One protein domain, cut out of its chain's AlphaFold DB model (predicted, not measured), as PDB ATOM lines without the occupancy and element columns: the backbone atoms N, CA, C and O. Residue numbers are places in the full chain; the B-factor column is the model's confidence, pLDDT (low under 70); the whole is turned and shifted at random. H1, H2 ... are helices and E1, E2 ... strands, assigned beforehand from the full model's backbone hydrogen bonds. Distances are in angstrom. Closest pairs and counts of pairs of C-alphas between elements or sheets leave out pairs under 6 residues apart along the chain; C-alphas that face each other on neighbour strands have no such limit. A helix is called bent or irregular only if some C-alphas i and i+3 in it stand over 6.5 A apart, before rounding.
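What this domain is: This is residues 16 to 138 of the 189 residues of an uncharacterized protein of Heligmosomoides polygyrus (UniProt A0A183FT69). A small sheet of three strands has H6 packed on one face, while the other helices, loosely joined, spread out on its other side, where the long link of residues 73 to 83 runs through the middle between the sheet and H2 and H3. H1 and H6 make the two ends of the longest axis, and H2 and H4 are the one pair of helices that touches. The printed part has 123 residues, with six named helices and three named strands in the order H1 H2 H3 E1 E2 H4 H5 E3 H6; the sheet's order is E1 E2 E3, parallel throughout, and the class is mostly helix. The whole is compact, with a radius of gyration of the C-alphas of 14.9 A and spans of 45 by 32 by 27 A.

How they stand to each other: Begin at the inner strand E2, residues 84 to 88. Edge strand E1, residues 69 to 72, is its parallel neighbour at 13 degrees; look for N 87 and O 71, 2.9 A apart. Edge strand E3, residues 113 to 116, is parallel to E2 at 13 degrees, with N 115 and O 86 2.8 A apart. H6, residues 119 to 128, is on the sheet at a height over the sheet of 10.7 A; its closest C-alphas to E2 are those of Ala 119 and Phe 87, 6.0 A apart. It runs along the strands, only just, at 27 degrees to E2 on the local plane. H4, residues 92 to 102, only grazes the sheet with residues 92 to 94. With H5, residues 106 to 110, it lies between E2 and E3 in a strand-helix-strand unit, two parallel neighbour strands joined through helices, with a right-handed crossover. H2, residues 29 to 41, touches H4, closest at the C-alphas of Leu 30 and Val 101, 6.2 A; they run opposite ways at a tilt of 36 degrees, only just steep. H1, residues 16 to 24, is close to but not clearly touching H3, residues 51 to 64, closest at the C-alphas of Asn 21 and Glu 52, 6.5 A. H2 and H3 are apart. Every O i to N i+4 pair is within hydrogen-bond range in H1, H2, H3, H5 and H6, and 4 of 7 in H4.

Where its parts are: Find C-alpha 16 at (114.837, 93.267, 120.247), where H1 begins. H2 measures 18.2 A from first to last C-alpha, H3 20.1 A, H4 15.1 A and H6 14.1 A. H4 is irregular, only just: C-alphas 96 and 99 are 6.7 A apart. Look for E2 from C-alpha 84 at (87.640, 99.953, 135.581), and for the end of H6 at C-alpha 128, (71.739, 109.672, 129.150).

The domain as a whole: The two C-alphas farthest apart, those of Val 16 and Ala 128, are 47.0 A apart. The printed part has no cut, and the link E1 to E2 is long, with 11 residues. In this model pLDDT is under 70 at residues 80 to 85, 89 and 136 to 138.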
ATOM      1  N   VAL A  16     114.980  91.939 119.622       81.88
ATOM      2  CA  VAL A  16     114.837  93.267 120.247       81.88
ATOM      3  C   VAL A  16     113.528  93.333 121.014       81.88
ATOM      4  O   VAL A  16     113.483  93.754 122.168       81.88
ATOM      5  N   PHE A  17     112.457  92.846 120.403       77.81
ATOM      6  CA  PHE A  17     111.153  92.800 121.040       77.81
ATOM      7  C   PHE A  17     111.145  91.887 122.277       77.81
ATOM      8  O   PHE A  17     110.581  92.243 123.314       77.81
ATOM      9  N   SER A  18     111.821  90.739 122.210       80.00
ATOM     10  CA  SER A  18     111.998  89.841 123.358       80.00
ATOM     11  C   SER A  18     112.804  90.500 124.484       80.00
ATOM     12  O   SER A  18     112.461  90.345 125.657       80.00
ATOM     13  N   TYR A  19     113.847  91.260 124.136       85.31
ATOM     14  CA  TYR A  19     114.647  92.030 125.089       85.31
ATOM     15  C   TYR A  19     113.806  93.088 125.811       85.31
ATOM     16  O   TYR A  19     113.803  93.115 127.042       85.31
ATOM     17  N   CYS A  20     113.047  93.900 125.066       85.38
ATOM     18  CA  CYS A  20     112.170  94.917 125.645       85.38
ATOM     19  C   CYS A  20     111.163  94.281 126.606       85.38
ATOM     20  O   CYS A  20     111.129  94.640 127.779       85.38
ATOM     21  N   ASN A  21     110.425  93.263 126.150       82.56
ATOM     22  CA  ASN A  21     109.428  92.585 126.978       82.56
ATOM     23  C   ASN A  21     110.016  92.040 128.281       82.56
ATOM     24  O   ASN A  21     109.441  92.240 129.348       82.56
ATOM     25  N   LYS A  22     111.182  91.388 128.213       85.19
ATOM     26  CA  LYS A  22     111.839  90.812 129.393       85.19
ATOM     27  C   LYS A  22     112.163  91.858 130.467       85.19
ATOM     28  O   LYS A  22     112.191  91.505 131.642       85.19
ATOM     29  N   LEU A  23     112.453  93.099 130.075       87.69
ATOM     30  CA  LEU A  23     112.927  94.139 130.990       87.69
ATOM     31  C   LEU A  23     111.855  95.148 131.403       87.69
ATOM     32  O   LEU A  23     112.006  95.772 132.448       87.69
ATOM     33  N   THR A  24     110.802  95.332 130.605       84.31
ATOM     34  CA  THR A  24     109.823  96.406 130.835       84.31
ATOM     35  C   THR A  24     108.445  95.910 131.241       84.31
ATOM     36  O   THR A  24     107.675  96.683 131.804       84.31
ATOM     37  N   VAL A  25     108.098  94.652 130.954       84.12
ATOM     38  CA  VAL A  25     106.775  94.118 131.286       84.12
ATOM     39  C   VAL A  25     106.723  93.772 132.769       84.12
ATOM     40  O   VAL A  25     107.287  92.777 133.224       84.12
ATOM     41  N   VAL A  26     105.999  94.600 133.518       78.81
ATOM     42  CA  VAL A  26     105.658  94.362 134.920       78.81
ATOM     43  C   VAL A  26     104.169  94.039 134.981       78.81
ATOM     44  O   VAL A  26     103.329  94.878 134.667       78.81
ATOM     45  N   VAL A  27     103.853  92.799 135.347       78.00
ATOM     46  CA  VAL A  27     102.486  92.259 135.432       78.00
ATOM     47  C   VAL A  27     102.176  91.924 136.881       78.00
ATOM     48  O   VAL A  27     102.987  91.295 137.563       78.00
ATOM     49  N   HIS A  28     100.983  92.295 137.344       85.12
ATOM     50  CA  HIS A  28     100.507  91.890 138.666       85.12
ATOM     51  C   HIS A  28     100.415  90.350 138.753       85.12
ATOM     52  O   HIS A  28     100.026  89.725 137.761       85.12
ATOM     53  N   PRO A  29     100.696  89.700 139.901       88.44
ATOM     54  CA  PRO A  29     100.628  88.238 140.014       88.44
ATOM     55  C   PRO A  29      99.293  87.638 139.551       88.44
ATOM     56  O   PRO A  29      99.282  86.659 138.806       88.44
ATOM     57  N   LEU A  30      98.169  88.276 139.897       88.44
ATOM     58  CA  LEU A  30      96.839  87.855 139.433       88.44
ATOM     59  C   LEU A  30      96.649  88.044 137.923       88.44
ATOM     60  O   LEU A  30      95.976  87.245 137.279       88.44
ATOM     61  N   GLN A  31      97.258  89.081 137.342       86.38
ATOM     62  CA  GLN A  31      97.236  89.301 135.898       86.38
ATOM     63  C   GLN A  31      97.989  88.192 135.172       86.38
ATOM     64  O   GLN A  31      97.490  87.653 134.188       86.38
ATOM     65  N   LYS A  32      99.168  87.828 135.685       87.31
ATOM     66  CA  LYS A  32      99.979  86.737 135.149       87.31
ATOM     67  C   LYS A  32      99.224  85.410 135.209       87.31
ATOM     68  O   LYS A  32      99.123  84.731 134.194       87.31
ATOM     69  N   GLU A  33      98.634  85.082 136.356       90.56
ATOM     70  CA  GLU A  33      97.825  83.867 136.505       90.56
ATOM     71  C   GLU A  33      96.640  83.848 135.525       90.56
ATOM     72  O   GLU A  33      96.391  82.844 134.855       90.56
ATOM     73  N   LEU A  34      95.926  84.969 135.392       89.00
ATOM     74  CA  LEU A  34      94.796  85.087 134.472       89.00
ATOM     75  C   LEU A  34      95.228  84.929 133.008       89.00
ATOM     76  O   LEU A  34      94.539  84.260 132.234       89.00
ATOM     77  N   GLN A  35      96.364  85.514 132.625       87.75
ATOM     78  CA  GLN A  35      96.943  85.366 131.289       87.75
ATOM     79  C   GLN A  35      97.321  83.910 131.011       87.75
ATOM     80  O   GLN A  35      96.940  83.375 129.973       87.75
ATOM     81  N   GLU A  36      98.013  83.248 131.940       89.31
ATOM     82  CA  GLU A  36      98.408  81.840 131.816       89.31
ATOM     83  C   GLU A  36      97.185  80.926 131.670       89.31
ATOM     84  O   GLU A  36      97.134  80.103 130.755       89.31
ATOM     85  N   LYS A  37      96.157  81.127 132.505       90.19
ATOM     86  CA  LYS A  37      94.891  80.384 132.425       90.19
ATOM     87  C   LYS A  37      94.155  80.644 131.108       90.19
ATOM     88  O   LYS A  37      93.652  79.713 130.487       90.19
ATOM     89  N   THR A  38      94.124  81.896 130.647       89.25
ATOM     90  CA  THR A  38      93.491  82.261 129.369       89.25
ATOM     91  C   THR A  38      94.199  81.590 128.193       89.25
ATOM     92  O   THR A  38      93.542  80.998 127.342       89.25
ATOM     93  N   LEU A  39      95.533  81.645 128.153       88.38
ATOM     94  CA  LEU A  39      96.330  81.042 127.082       88.38
ATOM     95  C   LEU A  39      96.184  79.522 127.017       88.38
ATOM     96  O   LEU A  39      96.298  78.946 125.937       88.38
ATOM     97  N   LYS A  40      95.956  78.886 128.165       89.06
ATOM     98  CA  LYS A  40      95.816  77.440 128.270       89.06
ATOM     99  C   LYS A  40      94.416  76.952 127.894       89.06
ATOM    100  O   LYS A  40      94.301  75.994 127.136       89.06
ATOM    101  N   ASP A  41      93.380  77.603 128.422       90.94
ATOM    102  CA  ASP A  41      92.045  77.003 128.515       90.94
ATOM    103  C   ASP A  41      90.936  77.823 127.817       90.94
ATOM    104  O   ASP A  41      89.828  77.315 127.633       90.94
ATOM    105  N   ALA A  42      91.180  79.085 127.428       87.44
ATOM    106  CA  ALA A  42      90.125  79.933 126.865       87.44
ATOM    107  C   ALA A  42      89.902  79.714 125.357       87.44
ATOM    108  O   ALA A  42      90.865  79.640 124.581       87.44
ATOM    109  N   PRO A  43      88.636  79.699 124.894       83.62
ATOM    110  CA  PRO A  43      88.348  79.713 123.467       83.62
ATOM    111  C   PRO A  43      88.850  81.034 122.871       83.62
ATOM    112  O   PRO A  43      88.596  82.095 123.427       83.62
ATOM    113  N   ALA A  44      89.558  80.978 121.741       83.88
ATOM    114  CA  ALA A  44      90.144  82.156 121.091       83.88
ATOM    115  C   ALA A  44      91.167  82.931 121.952       83.88
ATOM    116  O   ALA A  44      91.230  84.157 121.899       83.88
ATOM    117  N   ALA A  45      92.042  82.220 122.676       84.25
ATOM    118  CA  ALA A  45      93.127  82.793 123.484       84.25
ATOM    119  C   ALA A  45      93.984  83.886 122.795       84.25
ATOM    120  O   ALA A  45      94.548  84.737 123.477       84.25
ATOM    121  N   GLY A  46      94.052  83.926 121.456       79.00
ATOM    122  CA  GLY A  46      94.703  85.009 120.700       79.00
ATOM    123  C   GLY A  46      94.062  86.401 120.865       79.00
ATOM    124  O   GLY A  46      94.691  87.415 120.551       79.00
ATOM    125  N   MET A  47      92.836  86.476 121.392       82.50
ATOM    126  CA  MET A  47      92.176  87.734 121.758       82.50
ATOM    127  C   MET A  47      92.799  88.399 122.989       82.50
ATOM    128  O   MET A  47      92.608  89.595 123.179       82.50
ATOM    129  N   LEU A  48      93.577  87.664 123.790       84.50
ATOM    130  CA  LEU A  48      94.252  88.204 124.965       84.50
ATOM    131  C   LEU A  48      95.109  89.428 124.596       84.50
ATOM    132  O   LEU A  48      95.857  89.400 123.612       84.50
ATOM    133  N   GLY A  49      94.989  90.503 125.375       82.44
ATOM    134  CA  GLY A  49      95.845  91.682 125.247       82.44
ATOM    135  C   GLY A  49      97.307  91.323 125.505       82.44
ATOM    136  O   GLY A  49      97.612  90.518 126.388       82.44
ATOM    137  N   ALA A  50      98.219  91.887 124.717       84.81
ATOM    138  CA  ALA A  50      99.640  91.602 124.879       84.81
ATOM    139  C   ALA A  50     100.166  92.236 126.185       84.81
ATOM    140  O   ALA A  50      99.834  93.392 126.446       84.81
ATOM    141  N   PRO A  51     100.973  91.537 127.005       83.69
ATOM    142  CA  PRO A  51     101.501  92.069 128.264       83.69
ATOM    143  C   PRO A  51     102.089  93.488 128.177       83.69
ATOM    144  O   PRO A  51     101.796  94.322 129.025       83.69
ATOM    145  N   GLU A  52     102.840  93.795 127.122       85.88
ATOM    146  CA  GLU A  52     103.407  95.113 126.832       85.88
ATOM    147  C   GLU A  52     102.352  96.199 126.584       85.88
ATOM    148  O   GLU A  52     102.517  97.329 127.040       85.88
ATOM    149  N   VAL A  53     101.238  95.857 125.928       87.50
ATOM    150  CA  VAL A  53     100.096  96.764 125.723       87.50
ATOM    151  C   VAL A  53      99.435  97.066 127.066       87.50
ATOM    152  O   VAL A  53      99.112  98.218 127.355       87.50
ATOM    153  N   LEU A  54      99.295  96.051 127.923       86.31
ATOM    154  CA  LEU A  54      98.706  96.202 129.254       86.31
ATOM    155  C   LEU A  54      99.595  97.044 130.180       86.31
ATOM    156  O   LEU A  54      99.084  97.903 130.896       86.31
ATOM    157  N   THR A  55     100.917  96.849 130.135       86.38
ATOM    158  CA  THR A  55     101.877  97.683 130.872       86.38
ATOM    159  C   THR A  55     101.817  99.140 130.411       86.38
ATOM    160  O   THR A  55     101.796 100.042 131.247       86.38
ATOM    161  N   ILE A  56     101.737  99.393 129.100       87.12
ATOM    162  CA  ILE A  56     101.564 100.751 128.570       87.12
ATOM    163  C   ILE A  56     100.256 101.373 129.077       87.12
ATOM    164  O   ILE A  56     100.281 102.501 129.564       87.12
ATOM    165  N   GLY A  57      99.137 100.644 129.020       86.12
ATOM    166  CA  GLY A  57      97.847 101.118 129.534       86.12
ATOM    167  C   GLY A  57      97.898 101.480 131.021       86.12
ATOM    168  O   GLY A  57      97.470 102.566 131.403       86.12
ATOM    169  N   ALA A  58      98.503 100.625 131.850       84.00
ATOM    170  CA  ALA A  58      98.680 100.893 133.277       84.00
ATOM    171  C   ALA A  58      99.525 102.153 133.537       84.00
ATOM    172  O   ALA A  58      99.164 102.980 134.375       84.00
ATOM    173  N   ASN A  59     100.613 102.338 132.782       86.31
ATOM    174  CA  ASN A  59     101.451 103.532 132.884       86.31
ATOM    175  C   ASN A  59     100.706 104.799 132.449       86.31
ATOM    176  O   ASN A  59     100.880 105.840 133.077       86.31
ATOM    177  N   PHE A  60      99.860 104.726 131.415       85.81
ATOM    178  CA  PHE A  60      99.033 105.861 131.003       85.81
ATOM    179  C   PHE A  60      98.007 106.233 132.063       85.81
ATOM    180  O   PHE A  60      97.925 107.407 132.410       85.81
ATOM    181  N   ILE A  61      97.289 105.255 132.623       83.88
ATOM    182  CA  ILE A  61      96.338 105.485 133.719       83.88
ATOM    183  C   ILE A  61      97.051 106.160 134.897       83.88
ATOM    184  O   ILE A  61      96.560 107.157 135.424       83.88
ATOM    185  N   HIS A  62      98.242 105.675 135.265       84.50
ATOM    186  CA  HIS A  62      99.046 106.290 136.319       84.50
ATOM    187  C   HIS A  62      99.464 107.730 135.978       84.50
ATOM    188  O   HIS A  62      99.299 108.625 136.804       84.50
ATOM    189  N   LEU A  63      99.962 107.964 134.759       86.94
ATOM    190  CA  LEU A  63     100.451 109.267 134.301       86.94
ATOM    191  C   LEU A  63      99.350 110.334 134.272       86.94
ATOM    192  O   LEU A  63      99.592 111.467 134.679       86.94
ATOM    193  N   ILE A  64      98.152 109.982 133.799       85.38
ATOM    194  CA  ILE A  64      97.019 110.918 133.715       85.38
ATOM    195  C   ILE A  64      96.252 111.037 135.039       85.38
ATOM    196  O   ILE A  64      95.306 111.817 135.132       85.38
ATOM    197  N   GLY A  65      96.632 110.261 136.061       83.81
ATOM    198  CA  GLY A  65      95.909 110.193 137.329       83.81
ATOM    199  C   GLY A  65      94.485 109.654 137.169       83.81
ATOM    200  O   GLY A  65      93.580 110.122 137.861       83.81
ATOM    201  N   GLY A  66      94.294 108.710 136.243       81.56
ATOM    202  CA  GLY A  66      92.996 108.137 135.912       81.56
ATOM    203  C   GLY A  66      92.377 107.398 137.096       81.56
ATOM    204  O   GLY A  66      93.046 106.650 137.808       81.56
ATOM    205  N   LYS A  67      91.089 107.642 137.329       80.06
ATOM    206  CA  LYS A  67      90.279 107.065 138.412       80.06
ATOM    207  C   LYS A  67      89.036 106.365 137.880       80.06
ATOM    208  O   LYS A  67      88.482 105.507 138.564       80.06
ATOM    209  N   ARG A  68      88.567 106.769 136.700       82.94
ATOM    210  CA  ARG A  68      87.370 106.261 136.042       82.94
ATOM    211  C   ARG A  68      87.724 105.883 134.618       82.94
ATOM    212  O   ARG A  68      87.595 106.677 133.692       82.94
ATOM    213  N   VAL A  69      88.111 104.629 134.462       84.94
ATOM    214  CA  VAL A  69      88.451 104.046 133.169       84.94
ATOM    215  C   VAL A  69      87.273 103.195 132.686       84.94
ATOM    216  O   VAL A  69      86.510 102.658 133.497       84.94
ATOM    217  N   LEU A  70      87.122 103.086 131.366       86.88
ATOM    218  CA  LEU A  70      86.192 102.184 130.683       86.88
ATOM    219  C   LEU A  70      87.011 101.138 129.917       86.88
ATOM    220  O   LEU A  70      87.835 101.504 129.081       86.88
ATOM    221  N   ASP A  71      86.780  99.851 130.171       85.06
ATOM    222  CA  ASP A  71      87.403  98.749 129.426       85.06
ATOM    223  C   ASP A  71      86.320  98.026 128.633       85.06
ATOM    224  O   ASP A  71      85.450  97.344 129.186       85.06
ATOM    225  N   ILE A  72      86.339  98.239 127.320       84.19
ATOM    226  CA  ILE A  72      85.315  97.767 126.396       84.19
ATOM    227  C   ILE A  72      85.823  96.504 125.702       84.19
ATOM    228  O   ILE A  72      86.833  96.554 125.006       84.19
ATOM    229  N   ARG A  73      85.054  95.408 125.809       81.25
ATOM    230  CA  ARG A  73      85.381  94.046 125.326       81.25
ATOM    231  C   ARG A  73      86.460  93.356 126.149       81.25
ATOM    232  O   ARG A  73      87.524  92.994 125.651       81.25
ATOM    233  N   THR A  74      86.143  93.116 127.412       77.62
ATOM    234  CA  THR A  74      87.131  92.597 128.365       77.62
ATOM    235  C   THR A  74      87.509  91.131 128.165       77.62
ATOM    236  O   THR A  74      88.592  90.736 128.594       77.62
ATOM    237  N   PHE A  75      86.696  90.319 127.478       82.88
ATOM    238  CA  PHE A  75      86.957  88.900 127.226       82.88
ATOM    239  C   PHE A  75      87.195  88.121 128.534       82.88
ATOM    240  O   PHE A  75      86.245  87.812 129.252       82.88
ATOM    241  N   THR A  76      88.445  87.790 128.874       79.19
ATOM    242  CA  THR A  76      88.803  87.176 130.166       79.19
ATOM    243  C   THR A  76      89.243  88.191 131.224       79.19
ATOM    244  O   THR A  76      89.392  87.825 132.383       79.19
ATOM    245  N   GLY A  77      89.408  89.467 130.867       72.12
ATOM    246  CA  GLY A  77      89.603  90.592 131.785       72.12
ATOM    247  C   GLY A  77      91.050  90.925 132.139       72.12
ATOM    248  O   GLY A  77      91.282  91.559 133.165       72.12
ATOM    249  N   ALA A  78      92.031  90.511 131.330       70.06
ATOM    250  CA  ALA A  78      93.448  90.761 131.613       70.06
ATOM    251  C   ALA A  78      93.834  92.255 131.611       70.06
ATOM    252  O   ALA A  78      94.789  92.632 132.290       70.06
ATOM    253  N   SER A  79      93.102  93.093 130.876       73.50
ATOM    254  CA  SER A  79      93.260  94.555 130.805       73.50
ATOM    255  C   SER A  79      92.672  95.300 132.003       73.50
ATOM    256  O   SER A  79      93.110  96.397 132.334       73.50
ATOM    257  N   ALA A  80      91.741  94.679 132.717       60.84
ATOM    258  CA  ALA A  80      90.882  95.364 133.668       60.84
ATOM    259  C   ALA A  80      91.359  95.335 135.129       60.84
ATOM    260  O   ALA A  80      90.597  95.641 136.046       60.84
ATOM    261  N   LEU A  81      92.616  94.964 135.373       59.94
ATOM    262  CA  LEU A  81      93.225  95.026 136.708       59.94
ATOM    263  C   LEU A  81      93.568  96.460 137.161       59.94
ATOM    264  O   LEU A  81      94.082  96.638 138.259       59.94
ATOM    265  N   ALA A  82      93.265  97.473 136.344       53.41
ATOM    266  CA  ALA A  82      93.691  98.855 136.539       53.41
ATOM    267  C   ALA A  82      92.572  99.837 136.968       53.41
ATOM    268  O   ALA A  82      92.746 101.025 136.748       53.41
ATOM    269  N   TRP A  83      91.504  99.378 137.652       56.16
ATOM    270  CA  TRP A  83      90.378 100.185 138.206       56.16
ATOM    271  C   TRP A  83      89.304 100.638 137.208       56.16
ATOM    272  O   TRP A  83      89.273 101.792 136.780       56.16
ATOM    273  N   VAL A  84      88.412  99.728 136.805       66.38
ATOM    274  CA  VAL A  84      87.640  99.953 135.581       66.38
ATOM    275  C   VAL A  84      86.241  99.329 135.613       66.38
ATOM    276  O   VAL A  84      86.060  98.180 136.029       66.38
ATOM    277  N   TYR A  85      85.273 100.079 135.080       62.41
ATOM    278  CA  TYR A  85      84.021  99.545 134.548       62.41
ATOM    279  C   TYR A  85      84.321  98.661 133.337       62.41
ATOM    280  O   TYR A  85      84.935  99.113 132.369       62.41
ATOM    281  N   THR A  86      83.888  97.406 133.370       74.25
ATOM    282  CA  THR A  86      84.213  96.438 132.321       74.25
ATOM    283  C   THR A  86      82.990  95.994 131.558       74.25
ATOM    284  O   THR A  86      82.096  95.395 132.150       74.25
ATOM    285  N   PHE A  87      82.992  96.225 130.251       76.88
ATOM    286  CA  PHE A  87      81.870  95.928 129.368       76.88
ATOM    287  C   PHE A  87      82.159  94.668 128.566       76.88
ATOM    288  O   PHE A  87      83.191  94.559 127.892       76.88
ATOM    289  N   ASP A  88      81.225  93.729 128.601       77.12
ATOM    290  CA  ASP A  88      81.191  92.608 127.673       77.12
ATOM    291  C   ASP A  88      79.738  92.243 127.361       77.12
ATOM    292  O   ASP A  88      78.853  92.426 128.191       77.12
ATOM    293  N   ILE A  89      79.495  91.711 126.164       68.00
ATOM    294  CA  ILE A  89      78.157  91.252 125.763       68.00
ATOM    295  C   ILE A  89      77.768  90.016 126.578       68.00
ATOM    296  O   ILE A  89      76.589  89.781 126.816       68.00
ATOM    297  N   SER A  90      78.756  89.213 126.991       82.19
ATOM    298  CA  SER A  90      78.522  88.072 127.864       82.19
ATOM    299  C   SER A  90      79.567  87.965 128.962       82.19
ATOM    300  O   SER A  90      80.772  87.924 128.713       82.19
ATOM    301  N   HIS A  91      79.101  87.770 130.192       86.62
ATOM    302  CA  HIS A  91      79.951  87.505 131.347       86.62
ATOM    303  C   HIS A  91      80.427  86.057 131.417       86.62
ATOM    304  O   HIS A  91      81.124  85.696 132.359       86.62
ATOM    305  N   LYS A  92      80.137  85.197 130.431       86.12
ATOM    306  CA  LYS A  92      80.585  83.794 130.444       86.12
ATOM    307  C   LYS A  92      82.097  83.664 130.654       86.12
ATOM    308  O   LYS A  92      82.534  82.924 131.538       86.12
ATOM    309  N   ASN A  93      82.904  84.377 129.866       83.75
ATOM    310  CA  ASN A  93      84.365  84.330 129.987       83.75
ATOM    311  C   ASN A  93      84.859  85.065 131.242       83.75
ATOM    312  O   ASN A  93      85.753  84.564 131.927       83.75
ATOM    313  N   TYR A  94      84.223  86.183 131.598       84.06
ATOM    314  CA  TYR A  94      84.463  86.890 132.855       84.06
ATOM    315  C   TYR A  94      84.285  85.953 134.069       84.06
ATOM    316  O   TYR A  94      85.210  85.758 134.854       84.06
ATOM    317  N   ASN A  95      83.146  85.273 134.178       87.81
ATOM    318  CA  ASN A  95      82.830  84.365 135.282       87.81
ATOM    319  C   ASN A  95      83.714  83.111 135.284       87.81
ATOM    320  O   ASN A  95      84.144  82.661 136.343       87.81
ATOM    321  N   THR A  96      84.033  82.556 134.111       88.69
ATOM    322  CA  THR A  96      84.815  81.309 134.000       88.69
ATOM    323  C   THR A  96      86.305  81.522 134.297       88.69
ATOM    324  O   THR A  96      86.948  80.714 134.979       88.69
ATOM    325  N   PHE A  97      86.884  82.605 133.774       86.94
ATOM    326  CA  PHE A  97      88.328  82.840 133.822       86.94
ATOM    327  C   PHE A  97      88.715  83.875 134.871       86.94
ATOM    328  O   PHE A  97      89.608  83.596 135.672       86.94
ATOM    329  N   ARG A  98      88.030  85.024 134.899       85.06
ATOM    330  CA  ARG A  98      88.410  86.190 135.705       85.06
ATOM    331  C   ARG A  98      88.061  86.035 137.174       85.06
ATOM    332  O   ARG A  98      88.945  86.173 138.015       85.06
ATOM    333  N   VAL A  99      86.795  85.748 137.489       89.31
ATOM    334  CA  VAL A  99      86.295  85.708 138.877       89.31
ATOM    335  C   VAL A  99      87.130  84.775 139.768       89.31
ATOM    336  O   VAL A  99      87.560  85.235 140.824       89.31
ATOM    337  N   PRO A 100      87.489  83.539 139.359       92.19
ATOM    338  CA  PRO A 100      88.289  82.643 140.202       92.19
ATOM    339  C   PRO A 100      89.713  83.139 140.492       92.19
ATOM    340  O   PRO A 100      90.336  82.684 141.448       92.19
ATOM    341  N   VAL A 101      90.249  84.032 139.654       90.44
ATOM    342  CA  VAL A 101      91.606  84.571 139.811       90.44
ATOM    343  C   VAL A 101      91.564  85.884 140.586       90.44
ATOM    344  O   VAL A 101      92.236  86.021 141.600       90.44
ATOM    345  N   ILE A 102      90.744  86.838 140.146       87.94
ATOM    346  CA  ILE A 102      90.726  88.189 140.717       87.94
ATOM    347  C   ILE A 102      90.107  88.216 142.119       87.94
ATOM    348  O   ILE A 102      90.558  88.991 142.950       87.94
ATOM    349  N   SER A 103      89.151  87.332 142.431       90.69
ATOM    350  CA  SER A 103      88.537  87.271 143.772       90.69
ATOM    351  C   SER A 103      89.508  86.883 144.898       90.69
ATOM    352  O   SER A 103      89.167  87.017 146.073       90.69
ATOM    353  N   LYS A 104      90.730  86.444 144.568       92.62
ATOM    354  CA  LYS A 104      91.810  86.233 145.546       92.62
ATOM    355  C   LYS A 104      92.264  87.530 146.218       92.62
ATOM    356  O   LYS A 104      92.805  87.470 147.316       92.62
ATOM    357  N   ASP A 105      92.033  88.676 145.581       89.81
ATOM    358  CA  ASP A 105      92.276  90.003 146.137       89.81
ATOM    359  C   ASP A 105      90.952  90.776 146.187       89.81
ATOM    360  O   ASP A 105      90.432  91.239 145.171       89.81
ATOM    361  N   GLN A 106      90.382  90.885 147.386       89.00
ATOM    362  CA  GLN A 106      89.080  91.522 147.605       89.00
ATOM    363  C   GLN A 106      89.108  93.034 147.356       89.00
ATOM    364  O   GLN A 106      88.103  93.617 146.941       89.00
ATOM    365  N   GLU A 107      90.258  93.672 147.571       87.88
ATOM    366  CA  GLU A 107      90.426  95.099 147.329       87.88
ATOM    367  C   GLU A 107      90.346  95.381 145.826       87.88
ATOM    368  O   GLU A 107      89.574  96.235 145.399       87.88
ATOM    369  N   ILE A 108      91.064  94.611 145.006       85.56
ATOM    370  CA  ILE A 108      90.987  94.715 143.542       85.56
ATOM    371  C   ILE A 108      89.608  94.286 143.034       85.56
ATOM    372  O   ILE A 108      89.032  94.956 142.177       85.56
ATOM    373  N   PHE A 109      89.064  93.182 143.551       87.50
ATOM    374  CA  PHE A 109      87.792  92.632 143.085       87.50
ATOM    375  C   PHE A 109      86.624  93.604 143.288       87.50
ATOM    376  O   PHE A 109      85.818  93.777 142.379       87.50
ATOM    377  N   SER A 110      86.573  94.296 144.431       87.31
ATOM    378  CA  SER A 110      85.517  95.275 144.740       87.31
ATOM    379  C   SER A 110      85.569  96.557 143.898       87.31
ATOM    380  O   SER A 110      84.579  97.279 143.822       87.31
ATOM    381  N   ARG A 111      86.699  96.839 143.238       84.62
ATOM    382  CA  ARG A 111      86.885  98.018 142.369       84.62
ATOM    383  C   ARG A 111      86.388  97.809 140.943       84.62
ATOM    384  O   ARG A 111      86.333  98.762 140.169       84.62
ATOM    385  N   ILE A 112      86.085  96.571 140.568       85.69
ATOM    386  CA  ILE A 112      85.669  96.210 139.216       85.69
ATOM    387  C   ILE A 112      84.149  96.239 139.153       85.69
ATOM    388  O   ILE A 112      83.481  95.516 139.890       85.69
ATOM    389  N   VAL A 113      83.608  97.026 138.224       87.81
ATOM    390  CA  VAL A 113      82.166  97.093 137.970       87.81
ATOM    391  C   VAL A 113      81.871  96.403 136.637       87.81
ATOM    392  O   VAL A 113      82.083  97.004 135.580       87.81
ATOM    393  N   PRO A 114      81.445  95.128 136.637       88.12
ATOM    394  CA  PRO A 114      81.161  94.411 135.405       88.12
ATOM    395  C   PRO A 114      79.771  94.767 134.863       88.12
ATOM    396  O   PRO A 114      78.786  94.759 135.595       88.12
ATOM    397  N   ILE A 115      79.687  95.046 133.563       87.81
ATOM    398  CA  ILE A 115      78.454  95.387 132.844       87.81
ATOM    399  C   ILE A 115      78.254  94.353 131.734       87.81
ATOM    400  O   ILE A 115      79.134  94.175 130.890       87.81
ATOM    401  N   GLU A 116      77.148  93.603 131.793       89.38
ATOM    402  CA  GLU A 116      76.764  92.599 130.784       89.38
ATOM    403  C   GLU A 116      75.746  93.218 129.829       89.38
ATOM    404  O   GLU A 116      74.544  93.129 130.056       89.38
ATOM    405  N   ASN A 117      76.225  93.923 128.806       87.25
ATOM    406  CA  ASN A 117      75.374  94.503 127.767       87.25
ATOM    407  C   ASN A 117      76.217  94.864 126.528       87.25
ATOM    408  O   ASN A 117      77.444  95.002 126.641       87.25
ATOM    409  N   PRO A 118      75.621  95.062 125.335       91.31
ATOM    410  CA  PRO A 118      76.326  95.671 124.220       91.31
ATOM    411  C   PRO A 118      76.933  97.018 124.614       91.31
ATOM    412  O   PRO A 118      76.264  97.887 125.166       91.31
ATOM    413  N   ALA A 119      78.214  97.199 124.289       88.19
ATOM    414  CA  ALA A 119      78.965  98.383 124.695       88.19
ATOM    415  C   ALA A 119      78.318  99.693 124.218       88.19
ATOM    416  O   ALA A 119      78.340 100.668 124.954       88.19
ATOM    417  N   LEU A 120      77.726  99.708 123.018       91.19
ATOM    418  CA  LEU A 120      77.027 100.886 122.495       91.19
ATOM    419  C   LEU A 120      75.858 101.289 123.396       91.19
ATOM    420  O   LEU A 120      75.813 102.428 123.837       91.19
ATOM    421  N   GLU A 121      74.994 100.341 123.756       93.25
ATOM    422  CA  GLU A 121      73.861 100.607 124.648       93.25
ATOM    423  C   GLU A 121      74.328 101.068 126.031       93.25
ATOM    424  O   GLU A 121      73.762 101.985 126.616       93.25
ATOM    425  N   SER A 122      75.392 100.462 126.567       90.88
ATOM    426  CA  SER A 122      75.946 100.902 127.846       90.88
ATOM    427  C   SER A 122      76.523 102.316 127.794       90.88
ATOM    428  O   SER A 122      76.383 103.059 128.762       90.88
ATOM    429  N   LEU A 123      77.171 102.694 126.691       91.62
ATOM    430  CA  LEU A 123      77.683 104.049 126.496       91.62
ATOM    431  C   LEU A 123      76.540 105.055 126.322       91.62
ATOM    432  O   LEU A 123      76.609 106.132 126.908       91.62
ATOM    433  N   ASP A 124      75.483 104.697 125.591       94.38
ATOM    434  CA  ASP A 124      74.287 105.533 125.440       94.38
ATOM    435  C   ASP A 124      73.603 105.776 126.791       94.38
ATOM    436  O   ASP A 124      73.244 106.912 127.102       94.38
ATOM    437  N   ASN A 125      73.505 104.745 127.637       93.50
ATOM    438  CA  ASN A 125      72.977 104.880 128.994       93.50
ATOM    439  C   ASN A 125      73.845 105.811 129.850       93.50
ATOM    440  O   ASN A 125      73.318 106.722 130.475       93.50
ATOM    441  N   LEU A 126      75.175 105.661 129.817       91.62
ATOM    442  CA  LEU A 126      76.080 106.571 130.530       91.62
ATOM    443  C   LEU A 126      75.908 108.026 130.063       91.62
ATOM    444  O   LEU A 126      75.906 108.949 130.877       91.62
ATOM    445  N   ILE A 127      75.739 108.251 128.759       93.44
ATOM    446  CA  ILE A 127      75.478 109.590 128.219       93.44
ATOM    447  C   ILE A 127      74.135 110.125 128.730       93.44
ATOM    448  O   ILE A 127      74.080 111.271 129.180       93.44
ATOM    449  N   ALA A 128      73.077 109.311 128.681       95.75
ATOM    450  CA  ALA A 128      71.739 109.672 129.150       95.75
ATOM    451  C   ALA A 128      71.703 109.979 130.657       95.75
ATOM    452  O   ALA A 128      71.013 110.908 131.075       95.75
ATOM    453  N   ASP A 129      72.513 109.270 131.444       95.06
ATOM    454  CA  ASP A 129      72.672 109.459 132.888       95.06
ATOM    455  C   ASP A 129      73.540 110.684 133.244       95.06
ATOM    456  O   ASP A 129      73.762 110.985 134.417       95.06
ATOM    457  N   GLY A 130      74.026 111.430 132.246       92.69
ATOM    458  CA  GLY A 130      74.809 112.646 132.456       92.69
ATOM    459  C   GLY A 130      76.289 112.396 132.759       92.69
ATOM    460  O   GLY A 130      76.990 113.318 133.171       92.69
ATOM    461  N   GLU A 131      76.809 111.196 132.493       90.44
ATOM    462  CA  GLU A 131      78.217 110.830 132.717       90.44
ATOM    463  C   GLU A 131      79.164 111.343 131.608       90.44
ATOM    464  O   GLU A 131      80.333 110.962 131.499       90.44
ATOM    465  N   SER A 132      78.685 112.247 130.752       88.38
ATOM    466  CA  SER A 132      79.513 112.873 129.722       88.38
ATOM    467  C   SER A 132      80.610 113.737 130.348       88.38
ATOM    468  O   SER A 132      80.338 114.707 131.049       88.38
ATOM    469  N   GLY A 133      81.872 113.410 130.058       84.88
ATOM    470  CA  GLY A 133      83.033 114.137 130.586       84.88
ATOM    471  C   GLY A 133      83.386 113.812 132.039       84.88
ATOM    472  O   GLY A 133      84.245 114.482 132.607       84.88
ATOM    473  N   THR A 134      82.758 112.798 132.639       85.00
ATOM    474  CA  THR A 134      83.030 112.385 134.025       85.00
ATOM    475  C   THR A 134      84.101 111.290 134.131       85.00
ATOM    476  O   THR A 134      84.615 111.039 135.223       85.00
ATOM    477  N   PHE A 135      84.459 110.659 133.008       80.56
ATOM    478  CA  PHE A 135      85.550 109.690 132.888       80.56
ATOM    479  C   PHE A 135      86.867 110.411 132.567       80.56
ATOM    480  O   PHE A 135      87.094 110.784 131.419       80.56
ATOM    481  N   ASP A 136      87.685 110.591 133.611       68.88
ATOM    482  CA  ASP A 136      89.057 111.124 133.658       68.88
ATOM    483  C   ASP A 136      89.355 112.474 132.959       68.88
ATOM    484  O   ASP A 136      88.819 112.851 131.917       68.88
ATOM    485  N   PHE A 137      90.255 113.256 133.565       50.91
ATOM    486  CA  PHE A 137      90.583 114.610 133.111       50.91
ATOM    487  C   PHE A 137      91.328 114.563 131.764       50.91
ATOM    488  O   PHE A 137      92.377 113.935 131.652       50.91
ATOM    489  N   GLY A 138      90.788 115.222 130.733       61.66
ATOM    490  CA  GLY A 138      91.401 115.287 129.399       61.66
ATOM    491  C   GLY A 138      91.054 114.139 128.443       61.66
ATOM    492  O   GLY A 138      91.555 114.148 127.326       61.66
TER     493      GLY A 138